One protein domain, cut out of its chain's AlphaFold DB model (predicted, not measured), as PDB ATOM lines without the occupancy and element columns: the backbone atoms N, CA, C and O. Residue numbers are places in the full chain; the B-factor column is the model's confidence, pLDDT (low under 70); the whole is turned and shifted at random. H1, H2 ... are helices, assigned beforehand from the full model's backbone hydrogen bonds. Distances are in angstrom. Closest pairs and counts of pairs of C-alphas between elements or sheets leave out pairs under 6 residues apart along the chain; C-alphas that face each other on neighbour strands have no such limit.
ATOM      1  N   LYS A 536     251.648 250.107 224.684       89.44
ATOM      2  CA  LYS A 536     250.594 250.942 224.096       89.44
ATOM      3  C   LYS A 536     249.538 251.318 225.137       89.44
ATOM      4  O   LYS A 536     249.238 252.501 225.280       89.44
ATOM      5  N   ILE A 537     249.039 250.358 225.918       85.19
ATOM      6  CA  ILE A 537     248.048 250.588 226.982       85.19
ATOM      7  C   ILE A 537     248.604 251.531 228.051       85.19
ATOM      8  O   ILE A 537     247.938 252.497 228.427       85.19
ATOM      9  N   LYS A 538     249.845 251.316 228.505       84.12
ATOM     10  CA  LYS A 538     250.504 252.212 229.468       84.12
ATOM     11  C   LYS A 538     250.681 253.625 228.910       84.12
ATOM     12  O   LYS A 538     250.425 254.593 229.625       84.12
ATOM     13  N   LYS A 539     251.058 253.761 227.635       88.06
ATOM     14  CA  LYS A 539     251.190 255.061 226.960       88.06
ATOM     15  C   LYS A 539     249.841 255.771 226.843       88.06
ATOM     16  O   LYS A 539     249.762 256.952 227.163       88.06
ATOM     17  N   ILE A 540     248.780 255.061 226.453       83.94
ATOM     18  CA  ILE A 540     247.416 255.607 226.391       83.94
ATOM     19  C   ILE A 540     246.971 256.077 227.777       83.94
ATOM     20  O   ILE A 540     246.524 257.214 227.897       83.94
ATOM     21  N   ARG A 541     247.155 255.261 228.826       83.19
ATOM     22  CA  ARG A 541     246.839 255.653 230.211       83.19
ATOM     23  C   ARG A 541     247.616 256.898 230.640       83.19
ATOM     24  O   ARG A 541     247.019 257.821 231.172       83.19
ATOM     25  N   SER A 542     248.910 256.980 230.327       84.75
ATOM     26  CA  SER A 542     249.732 258.159 230.631       84.75
ATOM     27  C   SER A 542     249.288 259.417 229.869       84.75
ATOM     28  O   SER A 542     249.246 260.502 230.443       84.75
ATOM     29  N   ILE A 543     248.918 259.300 228.590       88.12
ATOM     30  CA  ILE A 543     248.391 260.429 227.805       88.12
ATOM     31  C   ILE A 543     247.028 260.867 228.348       88.12
ATOM     32  O   ILE A 543     246.776 262.067 228.468       88.12
ATOM     33  N   LYS A 544     246.163 259.902 228.680       88.56
ATOM     34  CA  LYS A 544     244.856 260.136 229.299       88.56
ATOM     35  C   LYS A 544     245.033 260.896 230.617       88.56
ATOM     36  O   LYS A 544     244.418 261.946 230.762       88.56
ATOM     37  N   GLU A 545     245.954 260.461 231.481       89.69
ATOM     38  CA  GLU A 545     246.321 261.155 232.725       89.69
ATOM     39  C   GLU A 545     246.837 262.572 232.463       89.69
ATOM     40  O   GLU A 545     246.351 263.521 233.057       89.69
ATOM     41  N   ARG A 546     247.779 262.763 231.531       90.50
ATOM     42  CA  ARG A 546     248.312 264.104 231.225       90.50
ATOM     43  C   ARG A 546     247.215 265.071 230.781       90.50
ATOM     44  O   ARG A 546     247.198 266.217 231.220       90.50
ATOM     45  N   LYS A 547     246.294 264.619 229.923       92.31
ATOM     46  CA  LYS A 547     245.157 265.435 229.470       92.31
ATOM     47  C   LYS A 547     244.185 265.733 230.614       92.31
ATOM     48  O   LYS A 547     243.765 266.882 230.751       92.31
ATOM     49  N   ALA A 548     243.881 264.734 231.442       92.44
ATOM     50  CA  ALA A 548     243.052 264.893 232.631       92.44
ATOM     51  C   ALA A 548     243.671 265.902 233.608       92.44
ATOM     52  O   ALA A 548     243.000 266.838 234.029       92.44
ATOM     53  N   LYS A 549     244.980 265.796 233.858       93.62
ATOM     54  CA  LYS A 549     245.743 266.684 234.738       93.62
ATOM     55  C   LYS A 549     245.759 268.126 234.247       93.62
ATOM     56  O   LYS A 549     245.599 269.038 235.046       93.62
ATOM     57  N   ILE A 550     245.897 268.361 232.940       94.06
ATOM     58  CA  ILE A 550     245.809 269.718 232.367       94.06
ATOM     59  C   ILE A 550     244.432 270.339 232.631       94.06
ATOM     60  O   ILE A 550     244.347 271.518 232.976       94.06
ATOM     61  N   LEU A 551     243.356 269.566 232.468       92.81
ATOM     62  CA  LEU A 551     242.001 270.028 232.773       92.81
ATOM     63  C   LEU A 551     241.819 270.253 234.275       92.81
ATOM     64  O   LEU A 551     241.313 271.302 234.666       92.81
ATOM     65  N   TYR A 552     242.291 269.328 235.108       95.38
ATOM     66  CA  TYR A 552     242.192 269.438 236.558       95.38
ATOM     67  C   TYR A 552     242.967 270.647 237.100       95.38
ATOM     68  O   TYR A 552     242.425 271.411 237.886       95.38
ATOM     69  N   LEU A 553     244.161 270.943 236.577       95.62
ATOM     70  CA  LEU A 553     244.918 272.155 236.925       95.62
ATOM     71  C   LEU A 553     244.146 273.449 236.608       95.62
ATOM     72  O   LEU A 553     244.312 274.461 237.293       95.62
ATOM     73  N   LYS A 554     243.297 273.454 235.568       95.25
ATOM     74  CA  LYS A 554     242.400 274.591 235.291       95.25
ATOM     75  C   LYS A 554     241.284 274.678 236.327       95.25
ATOM     76  O   LYS A 554     240.958 275.785 236.751       95.25
ATOM     77  N   VAL A 555     240.742 273.535 236.747       95.31
ATOM     78  CA  VAL A 555     239.762 273.459 237.836       95.31
ATOM     79  C   VAL A 555     240.370 273.979 239.138       95.31
ATOM     80  O   VAL A 555     239.806 274.891 239.731       95.31
ATOM     81  N   GLU A 556     241.556 273.519 239.535       95.44
ATOM     82  CA  GLU A 556     242.246 274.003 240.739       95.44
ATOM     83  C   GLU A 556     242.489 275.516 240.698       95.44
ATOM     84  O   GLU A 556     242.271 276.222 241.684       95.44
ATOM     85  N   LYS A 557     242.901 276.052 239.542       95.31
ATOM     86  CA  LYS A 557     243.040 277.505 239.359       95.31
ATOM     87  C   LYS A 557     241.704 278.235 239.506       95.31
ATOM     88  O   LYS A 557     241.689 279.330 240.065       95.31
ATOM     89  N   ALA A 558     240.603 277.665 239.019       93.50
ATOM     90  CA  ALA A 558     239.270 278.242 239.174       93.50
ATOM     91  C   ALA A 558     238.810 278.223 240.640       93.50
ATOM     92  O   ALA A 558     238.350 279.249 241.136       93.50
ATOM     93  N   VAL A 559     239.032 277.117 241.359       93.62
ATOM     94  CA  VAL A 559     238.758 276.998 242.802       93.62
ATOM     95  C   VAL A 559     239.532 278.061 243.591       93.62
ATOM     96  O   VAL A 559     238.963 278.770 244.418       93.62
ATOM     97  N   LYS A 560     240.818 278.273 243.278       92.94
ATOM     98  CA  LYS A 560     241.650 279.304 243.930       92.94
ATOM     99  C   LYS A 560     241.182 280.743 243.673       92.94
ATOM    100  O   LYS A 560     241.565 281.635 244.433       92.94
ATOM    101  N   ARG A 561     240.384 280.982 242.626       93.62
ATOM    102  CA  ARG A 561     239.830 282.300 242.259       93.62
ATOM    103  C   ARG A 561     238.458 282.579 242.869       93.62
ATOM    104  O   ARG A 561     237.962 283.692 242.709       93.62
ATOM    105  N   LEU A 562     237.851 281.612 243.558       94.00
ATOM    106  CA  LEU A 562     236.584 281.833 244.249       94.00
ATOM    107  C   LEU A 562     236.744 282.941 245.299       94.00
ATOM    108  O   LEU A 562     237.709 282.962 246.078       94.00
ATOM    109  N   LYS A 563     235.805 283.887 245.288       93.06
ATOM    110  CA  LYS A 563     235.806 285.033 246.197       93.06
ATOM    111  C   LYS A 563     235.414 284.549 247.592       93.06
ATOM    112  O   LYS A 563     234.342 283.953 247.718       93.06
ATOM    113  N   PRO A 564     236.247 284.767 248.621       91.06
ATOM    114  CA  PRO A 564     235.867 284.421 249.980       91.06
ATOM    115  C   PRO A 564     234.662 285.257 250.422       91.06
ATOM    116  O   PRO A 564     234.522 286.417 250.031       91.06
ATOM    117  N   PHE A 565     233.806 284.680 251.257       90.06
ATOM    118  CA  PHE A 565     232.746 285.404 251.950       90.06
ATOM    119  C   PHE A 565     233.173 285.555 253.411       90.06
ATOM    120  O   PHE A 565     233.427 284.555 254.072       90.06
ATOM    121  N   LYS A 566     233.309 286.798 253.893       90.12
ATOM    122  CA  LYS A 566     233.851 287.112 255.234       90.12
ATOM    123  C   LYS A 566     235.226 286.472 255.520       90.12
ATOM    124  O   LYS A 566     235.482 286.003 256.616       90.12
ATOM    125  N   GLY A 567     236.106 286.435 254.517       88.19
ATOM    126  CA  GLY A 567     237.448 285.848 254.647       88.19
ATOM    127  C   GLY A 567     237.507 284.324 254.483       88.19
ATOM    128  O   GLY A 567     238.593 283.786 254.295       88.19
ATOM    129  N   GLU A 568     236.365 283.634 254.438       83.31
ATOM    130  CA  GLU A 568     236.305 282.171 254.363       83.31
ATOM    131  C   GLU A 568     235.900 281.656 252.975       83.31
ATOM    132  O   GLU A 568     235.124 282.276 252.239       83.31
ATOM    133  N   ARG A 569     236.415 280.473 252.615       87.19
ATOM    134  CA  ARG A 569     236.089 279.741 251.378       87.19
ATOM    135  C   ARG A 569     235.392 278.422 251.702       87.19
ATOM    136  O   ARG A 569     235.895 277.356 251.374       87.19
ATOM    137  N   ASN A 570     234.254 278.508 252.385       87.75
ATOM    138  CA  ASN A 570     233.471 277.338 252.769       87.75
ATOM    139  C   ASN A 570     232.396 277.029 251.710       87.75
ATOM    140  O   ASN A 570     231.437 277.789 251.554       87.75
ATOM    141  N   ALA A 571     232.539 275.902 251.006       84.12
ATOM    142  CA  ALA A 571     231.617 275.454 249.960       84.12
ATOM    143  C   ALA A 571     230.198 275.112 250.463       84.12
ATOM    144  O   ALA A 571     229.270 275.069 249.648       84.12
ATOM    145  N   GLU A 572     230.013 274.925 251.775       85.00
ATOM    146  CA  GLU A 572     228.716 274.696 252.426       85.00
ATOM    147  C   GLU A 572     227.980 276.000 252.778       85.00
ATOM    148  O   GLU A 572     226.775 275.993 253.027       85.00
ATOM    149  N   ASN A 573     228.669 277.146 252.778       87.38
ATOM    150  CA  ASN A 573     228.062 278.428 253.124       87.38
ATOM    151  C   ASN A 573     227.220 278.978 251.955       87.38
ATOM    152  O   ASN A 573     227.746 279.307 250.889       87.38
ATOM    153  N   ALA A 574     225.913 279.154 252.169       87.69
ATOM    154  CA  ALA A 574     224.972 279.612 251.141       87.69
ATOM    155  C   ALA A 574     225.343 280.973 250.516       87.69
ATOM    156  O   ALA A 574     225.183 281.164 249.310       87.69
ATOM    157  N   ASN A 575     225.896 281.909 251.296       89.69
ATOM    158  CA  ASN A 575     226.303 283.222 250.789       89.69
ATOM    159  C   ASN A 575     227.581 283.139 249.946       89.69
ATOM    160  O   ASN A 575     227.661 283.780 248.897       89.69
ATOM    161  N   PHE A 576     228.546 282.303 250.346       91.56
ATOM    162  CA  PHE A 576     229.715 281.988 249.519       91.56
ATOM    163  C   PHE A 576     229.295 281.350 248.188       91.56
ATOM    164  O   PHE A 576     229.784 281.753 247.127       91.56
ATOM    165  N   ARG A 577     228.346 280.402 248.223       88.69
ATOM    166  CA  ARG A 577     227.798 279.766 247.016       88.69
ATOM    167  C   ARG A 577     227.069 280.764 246.129       88.69
ATOM    168  O   ARG A 577     227.311 280.774 244.928       88.69
ATOM    169  N   LYS A 578     226.232 281.639 246.695       90.38
ATOM    170  CA  LYS A 578     225.518 282.684 245.944       90.38
ATOM    171  C   LYS A 578     226.501 283.632 245.251       90.38
ATOM    172  O   LYS A 578     226.375 283.854 244.046       90.38
ATOM    173  N   LEU A 579     227.521 284.097 245.982       92.38
ATOM    174  CA  LEU A 579     228.591 284.970 245.478       92.38
ATOM    175  C   LEU A 579     229.373 284.341 244.314       92.38
ATOM    176  O   LEU A 579     229.801 285.046 243.403       92.38
ATOM    177  N   ASN A 580     229.553 283.020 244.337       94.00
ATOM    178  CA  ASN A 580     230.379 282.283 243.384       94.00
ATOM    179  C   ASN A 580     229.584 281.340 242.463       94.00
ATOM    180  O   ASN A 580     230.172 280.478 241.809       94.00
ATOM    181  N   SER A 581     228.262 281.488 242.395       90.75
ATOM    182  CA  SER A 581     227.343 280.492 241.823       90.75
ATOM    183  C   SER A 581     227.719 280.049 240.405       90.75
ATOM    184  O   SER A 581     227.810 278.852 240.126       90.75
ATOM    185  N   ASN A 582     228.037 280.996 239.521       91.19
ATOM    186  CA  ASN A 582     228.472 280.697 238.153       91.19
ATOM    187  C   ASN A 582     229.834 279.986 238.098       91.19
ATOM    188  O   ASN A 582     230.024 279.067 237.302       91.19
ATOM    189  N   ALA A 583     230.783 280.378 238.951       92.88
ATOM    190  CA  ALA A 583     232.104 279.755 239.000       92.88
ATOM    191  C   ALA A 583     232.024 278.312 239.524       92.88
ATOM    192  O   ALA A 583     232.642 277.420 238.944       92.88
ATOM    193  N   ILE A 584     231.206 278.070 240.553       93.38
ATOM    194  CA  ILE A 584     230.958 276.734 241.111       93.38
ATOM    195  C   ILE A 584     230.287 275.826 240.071       93.38
ATOM    196  O   ILE A 584     230.763 274.713 239.850       93.38
ATOM    197  N   LYS A 585     229.256 276.304 239.355       92.69
ATOM    198  CA  LYS A 585     228.629 275.539 238.258       92.69
ATOM    199  C   LYS A 585     229.644 275.132 237.185       92.69
ATOM    200  O   LYS A 585     229.636 273.991 236.723       92.69
ATOM    201  N   ASN A 586     230.549 276.037 236.815       93.00
ATOM    202  CA  ASN A 586     231.596 275.755 235.830       93.00
ATOM    203  C   ASN A 586     232.634 274.743 236.340       93.00
ATOM    204  O   ASN A 586     233.055 273.876 235.575       93.00
ATOM    205  N   ILE A 587     233.022 274.823 237.618       94.75
ATOM    206  CA  ILE A 587     233.909 273.850 238.275       94.75
ATOM    207  C   ILE A 587     233.274 272.457 238.259       94.75
ATOM    208  O   ILE A 587     233.905 271.509 237.792       94.75
ATOM    209  N   ILE A 588     232.009 272.346 238.678       94.31
ATOM    210  CA  ILE A 588     231.259 271.084 238.676       94.31
ATOM    211  C   ILE A 588     231.231 270.483 237.268       94.31
ATOM    212  O   ILE A 588     231.628 269.333 237.082       94.31
ATOM    213  N   ARG A 589     230.845 271.273 236.260       94.25
ATOM    214  CA  ARG A 589     230.781 270.812 234.867       94.25
ATOM    215  C   ARG A 589     232.147 270.363 234.345       94.25
ATOM    216  O   ARG A 589     232.243 269.368 233.629       94.25
ATOM    217  N   ALA A 590     233.216 271.074 234.695       94.00
ATOM    218  CA  ALA A 590     234.570 270.697 234.309       94.00
ATOM    219  C   ALA A 590     235.006 269.375 234.964       94.00
ATOM    220  O   ALA A 590     235.578 268.525 234.280       94.00
ATOM    221  N   CYS A 591     234.686 269.160 236.242       94.19
ATOM    222  CA  CYS A 591     234.919 267.882 236.908       94.19
ATOM    223  C   CYS A 591     234.128 266.745 236.253       94.19
ATOM    224  O   CYS A 591     234.708 265.708 235.955       94.19
ATOM    225  N   GLU A 592     232.846 266.936 235.939       94.44
ATOM    226  CA  GLU A 592     232.036 265.929 235.234       94.44
ATOM    227  C   GLU A 592     232.616 265.564 233.862       94.44
ATOM    228  O   GLU A 592     232.636 264.390 233.481       94.44
ATOM    229  N   ILE A 593     233.153 266.549 233.132       93.88
ATOM    230  CA  ILE A 593     233.883 266.309 231.882       93.88
ATOM    231  C   ILE A 593     235.135 265.465 232.145       93.88
ATOM    232  O   ILE A 593     235.418 264.560 231.357       93.88
ATOM    233  N   ILE A 594     235.875 265.736 233.228       92.81
ATOM    234  CA  ILE A 594     237.055 264.949 233.608       92.81
ATOM    235  C   ILE A 594     236.658 263.498 233.897       92.81
ATOM    236  O   ILE A 594     237.233 262.596 233.293       92.81
ATOM    237  N   LEU A 595     235.631 263.278 234.722       91.75
ATOM    238  CA  LEU A 595     235.112 261.944 235.044       91.75
ATOM    239  C   LEU A 595     234.698 261.190 233.775       91.75
ATOM    240  O   LEU A 595     235.134 260.067 233.544       91.75
ATOM    241  N   THR A 596     233.905 261.834 232.918       91.56
ATOM    242  CA  THR A 596     233.331 261.188 231.730       91.56
ATOM    243  C   THR A 596     234.394 260.878 230.676       91.56
ATOM    244  O   THR A 596     234.415 259.793 230.102       91.56
ATOM    245  N   LYS A 597     235.297 261.828 230.390       91.62
ATOM    246  CA  LYS A 597     236.286 261.676 229.308       91.62
ATOM    247  C   LYS A 597     237.567 260.979 229.753       91.62
ATOM    248  O   LYS A 597     238.264 260.391 228.922       91.62
ATOM    249  N   TYR A 598     237.901 261.047 231.040       92.50
ATOM    250  CA  TYR A 598     239.188 260.607 231.569       92.50
ATOM    251  C   TYR A 598     239.070 259.593 232.711       92.50
ATOM    252  O   TYR A 598     239.966 259.497 233.544       92.50
ATOM    253  N   ASP A 599     238.019 258.775 232.713       85.88
ATOM    254  CA  ASP A 599     237.824 257.720 233.714       85.88
ATOM    255  C   ASP A 599     239.071 256.828 233.942       85.88
ATOM    256  O   ASP A 599     239.821 256.519 233.005       85.88
ATOM    257  N   GLY A 600     239.305 256.433 235.196       78.94
ATOM    258  CA  GLY A 600     240.462 255.631 235.612       78.94
ATOM    259  C   GLY A 600     241.803 256.382 235.685       78.94
ATOM    260  O   GLY A 600     242.853 255.741 235.623       78.94
ATOM    261  N   THR A 601     241.782 257.716 235.780       88.75
ATOM    262  CA  THR A 601     242.960 258.575 236.025       88.75
ATOM    263  C   THR A 601     243.001 259.064 237.477       88.75
ATOM    264  O   THR A 601     241.967 259.143 238.139       88.75
ATOM    265  N   GLU A 602     244.181 259.419 237.981       86.75
ATOM    266  CA  GLU A 602     244.361 260.041 239.302       86.75
ATOM    267  C   GLU A 602     243.627 261.388 239.369       86.75
ATOM    268  O   GLU A 602     242.901 261.677 240.319       86.75
ATOM    269  N   SER A 603     243.711 262.169 238.291       91.50
ATOM    270  CA  SER A 603     242.964 263.423 238.142       91.50
ATOM    271  C   SER A 603     241.440 263.240 238.240       91.50
ATOM    272  O   SER A 603     240.744 264.141 238.707       91.50
ATOM    273  N   THR A 604     240.906 262.081 237.837       90.00
ATOM    274  CA  THR A 604     239.485 261.751 238.020       90.00
ATOM    275  C   THR A 604     239.137 261.526 239.490       90.00
ATOM    276  O   THR A 604     238.091 262.002 239.923       90.00
ATOM    277  N   MET A 605     240.007 260.884 240.279       86.94
ATOM    278  CA  MET A 605     239.794 260.730 241.729       86.94
ATOM    279  C   MET A 605     239.741 262.095 242.423       86.94
ATOM    280  O   MET A 605     238.785 262.390 243.136       86.94
ATOM    281  N   ASN A 606     240.688 262.977 242.103       92.25
ATOM    282  CA  ASN A 606     240.712 264.332 242.655       92.25
ATOM    283  C   ASN A 606     239.483 265.160 242.225       92.25
ATOM    284  O   ASN A 606     238.975 265.987 242.985       92.25
ATOM    285  N   ALA A 607     238.973 264.946 241.006       92.44
ATOM    286  CA  ALA A 607     237.741 265.576 240.533       92.44
ATOM    287  C   ALA A 607     236.482 265.026 241.225       92.44
ATOM    288  O   ALA A 607     235.548 265.793 241.451       92.44
ATOM    289  N   ILE A 608     236.450 263.735 241.580       91.12
ATOM    290  CA  ILE A 608     235.362 263.127 242.363       91.12
ATOM    291  C   ILE A 608     235.282 263.771 243.749       91.12
ATOM    292  O   ILE A 608     234.186 264.110 244.192       91.12
ATOM    293  N   ASP A 609     236.412 263.962 244.425       90.75
ATOM    294  CA  ASP A 609     236.419 264.549 245.767       90.75
ATOM    295  C   ASP A 609     235.975 266.013 245.752       90.75
ATOM    296  O   ASP A 609     235.119 266.409 246.544       90.75
ATOM    297  N   LEU A 610     236.423 266.779 244.754       91.31
ATOM    298  CA  LEU A 610     235.957 268.148 244.546       91.31
ATOM    299  C   LEU A 610     234.450 268.210 244.221       91.31
ATOM    300  O   LEU A 610     233.736 269.106 244.667       91.31
ATOM    301  N   LEU A 611     233.927 267.243 243.455       91.75
ATOM    302  CA  LEU A 611     232.489 267.145 243.194       91.75
ATOM    303  C   LEU A 611     231.693 266.872 244.465       91.75
ATOM    304  O   LEU A 611     230.606 267.426 244.596       91.75
ATOM    305  N   LYS A 612     232.195 266.047 245.391       88.19
ATOM    306  CA  LYS A 612     231.528 265.834 246.686       88.19
ATOM    307  C   LYS A 612     231.439 267.149 247.454       88.19
ATOM    308  O   LYS A 612     230.346 267.512 247.875       88.19
ATOM    309  N   GLU A 613     232.541 267.888 247.542       88.38
ATOM    310  CA  GLU A 613     232.603 269.185 248.224       88.38
ATOM    311  C   GLU A 613     231.581 270.189 247.655       88.38
ATOM    312  O   GLU A 613     230.797 270.780 248.395       88.38
ATOM    313  N   PHE A 614     231.515 270.343 246.327       85.75
ATOM    314  CA  PHE A 614     230.645 271.354 245.718       85.75
ATOM    315  C   PHE A 614     229.210 270.888 245.415       85.75
ATOM    316  O   PHE A 614     228.333 271.752 245.376       85.75
ATOM    317  N   LYS A 615     228.924 269.587 245.225       79.19
ATOM    318  CA  LYS A 615     227.557 269.074 244.959       79.19
ATOM    319  C   LYS A 615     226.757 268.727 246.213       79.19
ATOM    320  O   LYS A 615     225.535 268.835 246.172       79.19
ATOM    321  N   ILE A 616     227.390 268.296 247.309       58.91
ATOM    322  CA  ILE A 616     226.656 267.956 248.547       58.91
ATOM    323  C   ILE A 616     225.928 269.192 249.104       58.91
ATOM    324  O   ILE A 616     224.832 269.074 249.646       58.91
ATOM    325  N   ALA A 617     226.464 270.385 248.863       52.78
ATOM    326  CA  ALA A 617     225.896 271.645 249.326       52.78
ATOM    327  C   ALA A 617     224.795 272.267 248.423       52.78
ATOM    328  O   ALA A 617     224.386 273.393 248.684       52.78
TER     329      ALA A 617
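This is residues 536 to 617 of the 620 residues of an uncharacterized protein of Planctomycetes bacterium (UniProt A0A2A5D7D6). A slender rod of three helices, in which the long H1 and H3 run side by side in opposite ways and H4 folds back from H3 and packs on it at a slant, meeting H1 with its residues 602 to 607 alone. The first turns of H1 reach past H3 and H4 at one end of the rod; at the other end lie the looping residues 561 to 573 and the short H2, set crosswise to H3. The printed part has 82 residues with four named helices, H1 to H4 in chain order, and no named strand; its class is all helix. It is only just compact, close to loose, with a radius of gyration of the C-alphas of 14.0 A and spans of 50 by 20 by 16 A.

H1, residues 536 to 560, is the longest helix at 35.7 A and begins at C-alpha 536 (250.594, 250.942, 224.096). H3, residues 581 to 598, measures 25.3 A and ends at C-alpha 598 (239.188, 260.607, 231.569). H4, residues 602 to 616, measures 21.5 A and ends at C-alpha 616 (226.656, 267.956, 248.547). H2, residues 574 to 579, measures 8.6 A.

H1, H3 and H4 form an up-and-down bundle, each running against the one before it. H1 and H3 touch at a shallow tilt of 5 degrees, closest at the C-alphas of Ala 548 and Tyr 598, 5.9 A apart. H3 and H4, a helical hairpin, touch at 36 degrees, only just steep, closest at C-alphas 591 and 607, 5.1 A. H1 touches H4 with residues 545 to 552 alone, closest at C-alphas 549 and 603, 5.5 A. H2 is close to H3 but not clearly touching, and apart from H1 and H4. In H1, H2, H3 and H4 every O i to N i+4 pair is within hydrogen-bond range.

The C-alphas farthest apart, of Lys 536 and Lys 566, are 50.6 A apart. The printed part has no cut. The link from H1 to H2 is long; the other two are tight. Mean pLDDT of the printed part is 89.6, with residues 616 to 617 under 70.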